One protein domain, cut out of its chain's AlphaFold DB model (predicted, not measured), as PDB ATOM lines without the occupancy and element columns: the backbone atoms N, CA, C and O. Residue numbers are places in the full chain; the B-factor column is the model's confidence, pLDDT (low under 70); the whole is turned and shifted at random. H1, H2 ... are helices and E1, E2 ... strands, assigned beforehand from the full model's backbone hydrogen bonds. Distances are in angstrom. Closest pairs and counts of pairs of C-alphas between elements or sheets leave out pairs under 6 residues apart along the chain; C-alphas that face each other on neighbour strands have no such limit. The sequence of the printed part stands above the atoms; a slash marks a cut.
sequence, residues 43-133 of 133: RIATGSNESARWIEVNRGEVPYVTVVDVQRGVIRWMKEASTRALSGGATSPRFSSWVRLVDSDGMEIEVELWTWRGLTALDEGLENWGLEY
ATOM      1  N   ARG A  43     154.337 188.111 117.884       89.25
ATOM      2  CA  ARG A  43     155.726 187.674 118.026       89.25
ATOM      3  C   ARG A  43     156.539 188.800 118.654       89.25
ATOM      4  O   ARG A  43     156.628 189.889 118.097       89.25
ATOM      5  N   ILE A  44     157.151 188.523 119.803       88.12
ATOM      6  CA  ILE A  44     157.940 189.505 120.557       88.12
ATOM      7  C   ILE A  44     159.419 189.123 120.491       88.12
ATOM      8  O   ILE A  44     159.790 188.038 120.939       88.12
ATOM      9  N   ALA A  45     160.257 189.997 119.943       87.06
ATOM     10  CA  ALA A  45     161.708 189.871 119.926       87.06
ATOM     11  C   ALA A  45     162.304 190.328 121.263       87.06
ATOM     12  O   ALA A  45     162.000 191.411 121.759       87.06
ATOM     13  N   THR A  46     163.189 189.514 121.836       79.69
ATOM     14  CA  THR A  46     163.703 189.708 123.202       79.69
ATOM     15  C   THR A  46     165.219 189.951 123.255       79.69
ATOM     16  O   THR A  46     165.939 189.315 124.030       79.69
ATOM     17  N   GLY A  47     165.742 190.788 122.364       69.44
ATOM     18  CA  GLY A  47     167.178 191.024 122.204       69.44
ATOM     19  C   GLY A  47     167.477 191.866 120.966       69.44
ATOM     20  O   GLY A  47     166.559 192.266 120.254       69.44
ATOM     21  N   SER A  48     168.755 192.128 120.692       58.03
ATOM     22  CA  SER A  48     169.172 192.787 119.448       58.03
ATOM     23  C   SER A  48     169.089 191.819 118.262       58.03
ATOM     24  O   SER A  48     169.236 190.612 118.453       58.03
ATOM     25  N   ASN A  49     168.874 192.342 117.049       55.28
ATOM     26  CA  ASN A  49     168.573 191.610 115.802       55.28
ATOM     27  C   ASN A  49     169.243 190.228 115.634       55.28
ATOM     28  O   ASN A  49     168.574 189.273 115.256       55.28
ATOM     29  N   GLU A  50     170.536 190.087 115.938       50.72
ATOM     30  CA  GLU A  50     171.286 188.831 115.747       50.72
ATOM     31  C   GLU A  50     171.088 187.787 116.867       50.72
ATOM     32  O   GLU A  50     171.360 186.604 116.677       50.72
ATOM     33  N   SER A  51     170.590 188.203 118.033       59.47
ATOM     34  CA  SER A  51     170.343 187.357 119.214       59.47
ATOM     35  C   SER A  51     168.870 187.313 119.634       59.47
ATOM     36  O   SER A  51     168.526 186.715 120.660       59.47
ATOM     37  N   ALA A  52     167.998 187.932 118.835       68.69
ATOM     38  CA  ALA A  52     166.574 188.011 119.088       68.69
ATOM     39  C   ALA A  52     165.970 186.605 119.174       68.69
ATOM     40  O   ALA A  52     165.896 185.855 118.198       68.69
ATOM     41  N   ARG A  53     165.516 186.243 120.375       76.31
ATOM     42  CA  ARG A  53     164.583 185.132 120.550       76.31
ATOM     43  C   ARG A  53     163.174 185.667 120.379       76.31
ATOM     44  O   ARG A  53     162.900 186.810 120.735       76.31
ATOM     45  N   TRP A  54     162.306 184.825 119.841       84.62
ATOM     46  CA  TRP A  54     160.906 185.157 119.632       84.62
ATOM     47  C   TRP A  54     160.050 184.493 120.704       84.62
ATOM     48  O   TRP A  54     160.107 183.274 120.875       84.62
ATOM     49  N   ILE A  55     159.253 185.291 121.406       85.25
ATOM     50  CA  ILE A  55     158.128 184.809 122.206       85.25
ATOM     51  C   ILE A  55     156.915 184.801 121.289       85.25
ATOM     52  O   ILE A  55     156.550 185.840 120.738       85.25
ATOM     53  N   GLU A  56     156.285 183.644 121.134       87.69
ATOM     54  CA  GLU A  56     154.986 183.564 120.478       87.69
ATOM     55  C   GLU A  56     153.877 183.685 121.517       87.69
ATOM     56  O   GLU A  56     153.773 182.869 122.436       87.69
ATOM     57  N   VAL A  57     153.045 184.705 121.347       82.81
ATOM     58  CA  VAL A  57     151.835 184.914 122.134       82.81
ATOM     59  C   VAL A  57     150.657 184.601 121.224       82.81
ATOM     60  O   VAL A  57     150.385 185.304 120.248       82.81
ATOM     61  N   ASN A  58     149.996 183.487 121.516       76.81
ATOM     62  CA  ASN A  58     148.817 183.035 120.790       76.81
ATOM     63  C   ASN A  58     147.557 183.433 121.555       76.81
ATOM     64  O   ASN A  58     147.597 183.576 122.778       76.81
ATOM     65  N   ARG A  59     146.437 183.551 120.836       70.88
ATOM     66  CA  ARG A  59     145.120 183.736 121.451       70.88
ATOM     67  C   ARG A  59     144.857 182.689 122.544       70.88
ATOM     68  O   ARG A  59     145.118 181.499 122.343       70.88
ATOM     69  N   GLY A  60     144.332 183.153 123.673       67.69
ATOM     70  CA  GLY A  60     143.741 182.303 124.700       67.69
ATOM     71  C   GLY A  60     142.302 181.921 124.341       67.69
ATOM     72  O   GLY A  60     142.005 181.530 123.213       67.69
ATOM     73  N   GLU A  61     141.395 182.058 125.306       72.00
ATOM     74  CA  GLU A  61     139.958 181.774 125.142       72.00
ATOM     75  C   GLU A  61     139.201 182.874 124.366       72.00
ATOM     76  O   GLU A  61     138.117 182.639 123.834       72.00
ATOM     77  N   VAL A  62     139.787 184.069 124.265       73.56
ATOM     78  CA  VAL A  62     139.251 185.249 123.566       73.56
ATOM     79  C   VAL A  62     139.798 185.362 122.129       73.56
ATOM     80  O   VAL A  62     140.851 184.800 121.823       73.56
ATOM     81  N   PRO A  63     139.109 186.057 121.196       82.88
ATOM     82  CA  PRO A  63     139.452 186.009 119.768       82.88
ATOM     83  C   PRO A  63     140.735 186.768 119.379       82.88
ATOM     84  O   PRO A  63     141.155 186.682 118.224       82.88
ATOM     85  N   TYR A  64     141.354 187.492 120.310       85.94
ATOM     86  CA  TYR A  64     142.552 188.303 120.102       85.94
ATOM     87  C   TYR A  64     143.547 188.115 121.249       85.94
ATOM     88  O   TYR A  64     143.192 187.645 122.326       85.94
ATOM     89  N   VAL A  65     144.800 188.493 121.010       84.81
ATOM     90  CA  VAL A  65     145.833 188.566 122.045       84.81
ATOM     91  C   VAL A  65     145.497 189.707 123.003       84.81
ATOM     92  O   VAL A  65     145.301 190.845 122.568       84.81
ATOM     93  N   THR A  66     145.437 189.408 124.299       84.31
ATOM     94  CA  THR A  66     145.177 190.409 125.343       84.31
ATOM     95  C   THR A  66     146.464 190.988 125.913       84.31
ATOM     96  O   THR A  66     147.540 190.390 125.807       84.31
ATOM     97  N   VAL A  67     146.354 192.141 126.577       79.88
ATOM     98  CA  VAL A  67     147.460 192.721 127.359       79.88
ATOM     99  C   VAL A  67     148.013 191.701 128.367       79.88
ATOM    100  O   VAL A  67     149.229 191.557 128.506       79.88
ATOM    101  N   VAL A  68     147.136 190.928 129.015       78.94
ATOM    102  CA  VAL A  68     147.519 189.888 129.983       78.94
ATOM    103  C   VAL A  68     148.305 188.745 129.328       78.94
ATOM    104  O   VAL A  68     149.278 188.257 129.912       78.94
ATOM    105  N   ASP A  69     147.937 188.320 128.117       82.50
ATOM    106  CA  ASP A  69     148.667 187.270 127.392       82.50
ATOM    107  C   ASP A  69     150.107 187.704 127.086       82.50
ATOM    108  O   ASP A  69     151.055 186.936 127.300       82.50
ATOM    109  N   VAL A  70     150.283 188.959 126.659       82.31
ATOM    110  CA  VAL A  70     151.598 189.565 126.405       82.31
ATOM    111  C   VAL A  70     152.432 189.610 127.681       82.31
ATOM    112  O   VAL A  70     153.566 189.128 127.690       82.31
ATOM    113  N   GLN A  71     151.865 190.124 128.775       79.94
ATOM    114  CA  GLN A  71     152.554 190.201 130.065       79.94
ATOM    115  C   GLN A  71     153.043 188.822 130.518       79.94
ATOM    116  O   GLN A  71     154.224 188.651 130.832       79.94
ATOM    117  N   ARG A  72     152.171 187.805 130.484       80.44
ATOM    118  CA  ARG A  72     152.521 186.421 130.847       80.44
ATOM    119  C   ARG A  72     153.647 185.865 129.976       80.44
ATOM    120  O   ARG A  72     154.547 185.203 130.500       80.44
ATOM    121  N   GLY A  73     153.613 186.137 128.671       83.56
ATOM    122  CA  GLY A  73     154.659 185.738 127.730       83.56
ATOM    123  C   GLY A  73     156.021 186.348 128.070       83.56
ATOM    124  O   GLY A  73     157.007 185.619 128.201       83.56
ATOM    125  N   VAL A  74     156.066 187.669 128.282       81.88
ATOM    126  CA  VAL A  74     157.303 188.408 128.596       81.88
ATOM    127  C   VAL A  74     157.906 187.959 129.929       81.88
ATOM    128  O   VAL A  74     159.098 187.657 129.991       81.88
ATOM    129  N   ILE A  75     157.097 187.829 130.986       80.44
ATOM    130  CA  ILE A  75     157.572 187.389 132.311       80.44
ATOM    131  C   ILE A  75     158.170 185.985 132.240       80.44
ATOM    132  O   ILE A  75     159.224 185.727 132.824       80.44
ATOM    133  N   ARG A  76     157.508 185.062 131.527       82.25
ATOM    134  CA  ARG A  76     158.007 183.693 131.354       82.25
ATOM    135  C   ARG A  76     159.393 183.705 130.720       82.25
ATOM    136  O   ARG A  76     160.303 183.063 131.240       82.25
ATOM    137  N   TRP A  77     159.567 184.478 129.652       84.06
ATOM    138  CA  TRP A  77     160.867 184.624 129.009       84.06
ATOM    139  C   TRP A  77     161.924 185.209 129.953       84.06
ATOM    140  O   TRP A  77     163.022 184.660 130.033       84.06
ATOM    141  N   MET A  78     161.609 186.268 130.706       80.12
ATOM    142  CA  MET A  78     162.557 186.871 131.651       80.12
ATOM    143  C   MET A  78     163.002 185.882 132.736       80.12
ATOM    144  O   MET A  78     164.193 185.795 133.035       80.12
ATOM    145  N   LYS A  79     162.078 185.076 133.277       78.94
ATOM    146  CA  LYS A  79     162.393 183.996 134.232       78.94
ATOM    147  C   LYS A  79     163.359 182.970 133.628       78.94
ATOM    148  O   LYS A  79     164.349 182.588 134.260       78.94
ATOM    149  N   GLU A  80     163.105 182.541 132.392       79.31
ATOM    150  CA  GLU A  80     163.985 181.613 131.675       79.31
ATOM    151  C   GLU A  80     165.364 182.221 131.386       79.31
ATOM    152  O   GLU A  80     166.381 181.539 131.533       79.31
ATOM    153  N   ALA A  81     165.413 183.494 130.991       77.50
ATOM    154  CA  ALA A  81     166.650 184.214 130.706       77.50
ATOM    155  C   ALA A  81     167.522 184.345 131.965       77.50
ATOM    156  O   ALA A  81     168.698 183.976 131.922       77.50
ATOM    157  N   SER A  82     166.932 184.760 133.092       72.38
ATOM    158  CA  SER A  82     167.606 184.825 134.396       72.38
ATOM    159  C   SER A  82     168.171 183.467 134.817       72.38
ATOM    160  O   SER A  82     169.324 183.372 135.236       72.38
ATOM    161  N   THR A  83     167.397 182.391 134.646       69.88
ATOM    162  CA  THR A  83     167.831 181.030 135.003       69.88
ATOM    163  C   THR A  83     169.026 180.578 134.158       69.88
ATOM    164  O   THR A  83     170.006 180.063 134.694       69.88
ATOM    165  N   ARG A  84     168.985 180.810 132.837       68.50
ATOM    166  CA  ARG A  84     170.085 180.444 131.925       68.50
ATOM    167  C   ARG A  84     171.357 181.250 132.199       68.50
ATOM    168  O   ARG A  84     172.450 180.699 132.107       68.50
ATOM    169  N   ALA A  85     171.232 182.529 132.553       63.97
ATOM    170  CA  ALA A  85     172.374 183.388 132.860       63.97
ATOM    171  C   ALA A  85     173.096 182.974 134.156       63.97
ATOM    172  O   ALA A  85     174.326 182.958 134.187       63.97
ATOM    173  N   LEU A  86     172.354 182.537 135.184       57.50
ATOM    174  CA  LEU A  86     172.929 181.982 136.417       57.50
ATOM    175  C   LEU A  86     173.774 180.720 136.169       57.50
ATOM    176  O   LEU A  86     174.721 180.464 136.907       57.50
ATOM    177  N   SER A  87     173.473 179.947 135.119       59.62
ATOM    178  CA  SER A  87     174.263 178.770 134.722       59.62
ATOM    179  C   SER A  87     175.496 179.100 133.866       59.62
ATOM    180  O   SER A  87     176.353 178.238 133.690       59.62
ATOM    181  N   GLY A  88     175.591 180.316 133.312       55.25
ATOM    182  CA  GLY A  88     176.580 180.689 132.290       55.25
ATOM    183  C   GLY A  88     177.667 181.676 132.730       55.25
ATOM    184  O   GLY A  88     178.472 182.081 131.898       55.25
ATOM    185  N   GLY A  89     177.694 182.104 133.997       47.09
ATOM    186  CA  GLY A  89     178.717 183.023 134.525       47.09
ATOM    187  C   GLY A  89     178.641 184.470 134.014       47.09
ATOM    188  O   GLY A  89     179.454 185.300 134.413       47.09
ATOM    189  N   ALA A  90     177.668 184.800 133.160       50.94
ATOM    190  CA  ALA A  90     177.419 186.165 132.717       50.94
ATOM    191  C   ALA A  90     176.663 186.947 133.802       50.94
ATOM    192  O   ALA A  90     175.756 186.418 134.447       50.94
ATOM    193  N   THR A  91     176.991 188.230 133.975       53.56
ATOM    194  CA  THR A  91     176.160 189.166 134.739       53.56
ATOM    195  C   THR A  91     174.793 189.260 134.071       53.56
ATOM    196  O   THR A  91     174.631 189.961 133.073       53.56
ATOM    197  N   SER A  92     173.824 188.506 134.589       56.22
ATOM    198  CA  SER A  92     172.443 188.555 134.120       56.22
ATOM    199  C   SER A  92     171.909 189.979 134.273       56.22
ATOM    200  O   SER A  92     172.105 190.573 135.341       56.22
ATOM    201  N   PRO A  93     171.199 190.531 133.274       60.56
ATOM    202  CA  PRO A  93     170.410 191.731 133.498       60.56
ATOM    203  C   PRO A  93     169.459 191.460 134.668       60.56
ATOM    204  O   PRO A  93     168.823 190.402 134.738       60.56
ATOM    205  N   ARG A  94     169.401 192.383 135.631       68.19
ATOM    206  CA  ARG A  94     168.443 192.290 136.737       68.19
ATOM    207  C   ARG A  94     167.074 192.716 136.218       68.19
ATOM    208  O   ARG A  94     166.730 193.888 136.273       68.19
ATOM    209  N   PHE A  95     166.327 191.749 135.696       74.62
ATOM    210  CA  PHE A  95     164.948 191.939 135.234       74.62
ATOM    211  C   PHE A  95     163.939 192.005 136.385       74.62
ATOM    212  O   PHE A  95     162.822 192.485 136.194       74.62
ATOM    213  N   SER A  96     164.320 191.523 137.572       76.88
ATOM    214  CA  SER A  96     163.476 191.533 138.761       76.88
ATOM    215  C   SER A  96     164.154 192.158 139.978       76.88
ATOM    216  O   SER A  96     165.384 192.218 140.087       76.88
ATOM    217  N   SER A  97     163.327 192.635 140.905       73.19
ATOM    218  CA  SER A  97     163.737 193.126 142.220       73.19
ATOM    219  C   SER A  97     162.758 192.658 143.291       73.19
ATOM    220  O   SER A  97     161.564 192.536 143.028       73.19
ATOM    221  N   TRP A  98     163.255 192.390 144.496       78.44
ATOM    222  CA  TRP A  98     162.412 192.057 145.643       78.44
ATOM    223  C   TRP A  98     162.046 193.334 146.398       78.44
ATOM    224  O   TRP A  98     162.927 194.103 146.781       78.44
ATOM    225  N   VAL A  99     160.752 193.550 146.611       75.12
ATOM    226  CA  VAL A  99     160.193 194.690 147.343       75.12
ATOM    227  C   VAL A  99     159.386 194.173 148.527       75.12
ATOM    228  O   VAL A  99     158.690 193.163 148.425       75.12
ATOM    229  N   ARG A 100     159.488 194.870 149.660       76.06
ATOM    230  CA  ARG A 100     158.677 194.605 150.850       76.06
ATOM    231  C   ARG A 100     157.433 195.474 150.826       76.06
ATOM    232  O   ARG A 100     157.546 196.690 150.690       76.06
ATOM    233  N   LEU A 101     156.273 194.848 150.961       70.31
ATOM    234  CA  LEU A 101     154.988 195.525 151.100       70.31
ATOM    235  C   LEU A 101     154.382 195.172 152.455       70.31
ATOM    236  O   LEU A 101     154.676 194.116 153.011       70.31
ATOM    237  N   VAL A 102     153.537 196.055 152.973       71.81
ATOM    238  CA  VAL A 102     152.756 195.812 154.187       71.81
ATOM    239  C   VAL A 102     151.309 195.599 153.759       71.81
ATOM    240  O   VAL A 102     150.741 196.460 153.087       71.81
ATOM    241  N   ASP A 103     150.738 194.443 154.091       66.44
ATOM    242  CA  ASP A 103     149.331 194.134 153.830       66.44
ATOM    243  C   ASP A 103     148.405 194.974 154.733       66.44
ATOM    244  O   ASP A 103     148.831 195.557 155.732       66.44
ATOM    245  N   SER A 104     147.120 195.020 154.394       65.88
ATOM    246  CA  SER A 104     146.038 195.659 155.151       65.88
ATOM    247  C   SER A 104     145.967 195.229 156.624       65.88
ATOM    248  O   SER A 104     145.604 196.043 157.473       65.88
ATOM    249  N   ASP A 105     146.409 194.007 156.936       73.69
ATOM    250  CA  ASP A 105     146.508 193.465 158.298       73.69
ATOM    251  C   ASP A 105     147.831 193.820 159.019       73.69
ATOM    252  O   ASP A 105     148.100 193.344 160.122       73.69
ATOM    253  N   GLY A 106     148.692 194.648 158.413       68.44
ATOM    254  CA  GLY A 106     149.987 195.054 158.973       68.44
ATOM    255  C   GLY A 106     151.111 194.027 158.794       68.44
ATOM    256  O   GLY A 106     152.191 194.188 159.362       68.44
ATOM    257  N   MET A 107     150.880 192.967 158.015       74.31
ATOM    258  CA  MET A 107     151.865 191.922 157.747       74.31
ATOM    259  C   MET A 107     152.864 192.348 156.666       74.31
ATOM    260  O   MET A 107     152.464 192.732 155.571       74.31
ATOM    261  N   GLU A 108     154.165 192.211 156.934       71.56
ATOM    262  CA  GLU A 108     155.194 192.374 155.901       71.56
ATOM    263  C   GLU A 108     155.241 191.160 154.966       71.56
ATOM    264  O   GLU A 108     155.345 190.010 155.404       71.56
ATOM    265  N   ILE A 109     155.214 191.432 153.664       71.44
ATOM    266  CA  ILE A 109     155.339 190.446 152.597       71.44
ATOM    267  C   ILE A 109     156.480 190.834 151.653       71.44
ATOM    268  O   ILE A 109     156.679 192.010 151.347       71.44
ATOM    269  N   GLU A 110     157.233 189.848 151.170       69.06
ATOM    270  CA  GLU A 110     158.220 190.050 150.105       69.06
ATOM    271  C   GLU A 110     157.621 189.643 148.757       69.06
ATOM    272  O   GLU A 110     157.096 188.539 148.594       69.06
ATOM    273  N   VAL A 111     157.711 190.552 147.788       69.25
ATOM    274  CA  VAL A 111     157.214 190.379 146.424       69.25
ATOM    275  C   VAL A 111     158.362 190.591 145.457       69.25
ATOM    276  O   VAL A 111     159.043 191.612 145.500       69.25
ATOM    277  N   GLU A 112     158.562 189.648 144.546       72.69
ATOM    278  CA  GLU A 112     159.454 189.855 143.412       72.69
ATOM    279  C   GLU A 112     158.691 190.547 142.279       72.69
ATOM    280  O   GLU A 112     157.707 190.011 141.768       72.69
ATOM    281  N   LEU A 113     159.160 191.728 141.885       71.25
ATOM    282  CA  LEU A 113     158.635 192.536 140.791       71.25
ATOM    283  C   LEU A 113     159.541 192.407 139.568       71.25
ATOM    284  O   LEU A 113     160.717 192.765 139.630       71.25
ATOM    285  N   TRP A 114     158.980 191.944 138.456       75.00
ATOM    286  CA  TRP A 114     159.618 191.880 137.142       75.00
ATOM    287  C   TRP A 114     159.289 193.143 136.358       75.00
ATOM    288  O   TRP A 114     158.113 193.445 136.206       75.00
ATOM    289  N   THR A 115     160.291 193.873 135.871       69.62
ATOM    290  CA  THR A 115     160.088 195.137 135.142       69.62
ATOM    291  C   THR A 115     160.516 194.992 133.690       69.62
ATOM    292  O   THR A 115     161.626 194.538 133.413       69.62
ATOM    293  N   TRP A 116     159.657 195.423 132.768       73.50
ATOM    294  CA  TRP A 116     159.962 195.504 131.342       73.50
ATOM    295  C   TRP A 116     159.498 196.847 130.761       73.50
ATOM    296  O   TRP A 116     158.553 197.452 131.275       73.50
ATOM    297  N   ARG A 117     160.191 197.354 129.731       67.50
ATOM    298  CA  ARG A 117     159.811 198.602 129.047       67.50
ATOM    299  C   ARG A 117     159.052 198.256 127.775       67.50
ATOM    300  O   ARG A 117     159.403 197.280 127.122       67.50
ATOM    301  N   GLY A 118     158.001 199.033 127.507       68.50
ATOM    302  CA  GLY A 118     156.950 198.788 126.515       68.50
ATOM    303  C   GLY A 118     157.388 198.204 125.165       68.50
ATOM    304  O   GLY A 118     158.551 198.241 124.775       68.50
ATOM    305  N   LEU A 119     156.417 197.650 124.438       77.25
ATOM    306  CA  LEU A 119     156.673 197.043 123.137       77.25
ATOM    307  C   LEU A 119     156.739 198.107 122.042       77.25
ATOM    308  O   LEU A 119     155.876 198.982 121.971       77.25
ATOM    309  N   THR A 120     157.710 197.975 121.146       79.31
ATOM    310  CA  THR A 120     157.818 198.794 119.933       79.31
ATOM    311  C   THR A 120     157.569 197.939 118.696       79.31
ATOM    312  O   THR A 120     157.965 196.779 118.651       79.31
ATOM    313  N   ALA A 121     156.874 198.467 117.689       80.19
ATOM    314  CA  ALA A 121     156.702 197.747 116.428       80.19
ATOM    315  C   ALA A 121     158.058 197.633 115.707       80.19
ATOM    316  O   ALA A 121     158.796 198.617 115.624       80.19
ATOM    317  N   LEU A 122     158.397 196.441 115.210       79.31
ATOM    318  CA  LEU A 122     159.664 196.203 114.498       79.31
ATOM    319  C   LEU A 122     159.563 196.462 112.995       79.31
ATOM    320  O   LEU A 122     160.574 196.705 112.339       79.31
ATOM    321  N   ASP A 123     158.356 196.377 112.453       79.88
ATOM    322  CA  ASP A 123     158.046 196.606 111.052       79.88
ATOM    323  C   ASP A 123     156.681 197.298 110.915       79.88
ATOM    324  O   ASP A 123     156.049 197.680 111.900       79.88
ATOM    325  N   GLU A 124     156.236 197.507 109.675       76.44
ATOM    326  CA  GLU A 124     154.899 198.044 109.381       76.44
ATOM    327  C   GLU A 124     153.773 197.025 109.660       76.44
ATOM    328  O   GLU A 124     152.589 197.348 109.548       76.44
ATOM    329  N   GLY A 125     154.128 195.783 110.002       74.12
ATOM    330  CA  GLY A 125     153.208 194.725 110.377       74.12
ATOM    331  C   GLY A 125     152.771 194.825 111.838       74.12
ATOM    332  O   GLY A 125     153.441 195.374 112.706       74.12
ATOM    333  N   LEU A 126     151.607 194.247 112.132       76.62
ATOM    334  CA  LEU A 126     151.030 194.253 113.483       76.62
ATOM    335  C   LEU A 126     151.476 193.058 114.333       76.62
ATOM    336  O   LEU A 126     151.081 192.937 115.491       76.62
ATOM    337  N   GLU A 127     152.261 192.150 113.757       81.56
ATOM    338  CA  GLU A 127     152.593 190.866 114.371       81.56
ATOM    339  C   GLU A 127     153.978 190.852 115.026       81.56
ATOM    340  O   GLU A 127     154.188 190.037 115.921       81.56
ATOM    341  N   ASN A 128     154.904 191.737 114.637       85.12
ATOM    342  CA  ASN A 128     156.296 191.712 115.094       85.12
ATOM    343  C   ASN A 128     156.623 192.918 115.982       85.12
ATOM    344  O   ASN A 128     156.597 194.068 115.546       85.12
ATOM    345  N   TRP A 129     156.983 192.634 117.231       85.81
ATOM    346  CA  TRP A 129     157.218 193.640 118.264       85.81
ATOM    347  C   TRP A 129     158.557 193.412 118.959       85.81
ATOM    348  O   TRP A 129     159.013 192.279 119.072       85.81
ATOM    349  N   GLY A 130     159.194 194.476 119.427       82.31
ATOM    350  CA  GLY A 130     160.461 194.470 120.141       82.31
ATOM    351  C   GLY A 130     160.264 194.828 121.604       82.31
ATOM    352  O   GLY A 130     159.450 195.687 121.936       82.31
ATOM    353  N   LEU A 131     161.010 194.153 122.475       78.94
ATOM    354  CA  LEU A 131     161.099 194.488 123.889       78.94
ATOM    355  C   LEU A 131     162.280 195.433 124.130       78.94
ATOM    356  O   LEU A 131     163.424 195.067 123.846       78.94
ATOM    357  N   GLU A 132     162.024 196.600 124.714       71.50
ATOM    358  CA  GLU A 132     163.086 197.492 125.183       71.50
ATOM    359  C   GLU A 132     163.464 197.162 126.640       71.50
ATOM    360  O   GLU A 132     162.605 196.859 127.475       71.50
ATOM    361  N   TYR A 133     164.762 197.191 126.961       64.06
ATOM    362  CA  TYR A 133     165.292 196.947 128.310       64.06
ATOM    363  C   TYR A 133     166.345 197.986 128.700       64.06
ATOM    364  O   TYR A 133     167.210 198.308 127.859       64.06
TER     365      TYR A 133
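This is residues 43 to 133 of the 133 residues of an uncharacterized protein of Leucoagaricus sp. SymC.cos (UniProt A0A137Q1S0). A strongly twisted sheet of five strands curls round one long helix, H1, which crosses the long strand E4. At one end of the sheet, the hairpin of E3 and E4 reaches away from the helix as a two-stranded arm; at the other end, the short strands E2, E1 and E5 lie side by side. The 91 printed residues hold one named helix and five named strands, in the order E1 E2 H1 E3 E4 E5; the sheet is mixed, ordered E2 E1 E5 E4 E3, and the class is mixed, helices and strands. The whole is loose, with a radius of gyration of the C-alphas of 15.9 A, and flat, spanning 49 by 39 by 19 A.

The longest strand, E4, is residues 108 to 121, 39.9 A from C-alpha 108 at (155.194, 192.374, 155.901) to C-alpha 121 at (156.702, 197.747, 116.428). E3 is residues 96 to 102, 19.3 A; E5 is 128 to 132, E1 is 43 to 45 and E2 is 54 to 58. H1, residues 67 to 88, is 31.9 A long and begins at (147.460, 192.721, 127.359).

E3, E4 and E5 form a meander, each strand the antiparallel neighbour of the one before. E4 is staggered: its residues 108 to 114 pair with E3, with N 99 and O 111 2.8 A apart, and 117 to 121 with E5, with N 130 and O 120 2.7 A apart. E5 and E1 are parallel, with N 45 and O 129 2.7 A apart. E1 and E2 form an antiparallel hairpin, with N 55 and O 44 2.8 A apart. H1 is on the sheet; its closest C-alphas to E2 are Val 70 and Val 57, 6.3 A. In H1 every O i to N i+4 pair is within hydrogen-bond range. E2 and E4 are apart.

The C-alphas farthest apart, those of Gly 106 and Glu 124, are 49.9 A apart. The printed part has no cut and no long link. Its mean pLDDT is 73.8; 28 residues are under 70, among them 47 to 52 and 83 to 94.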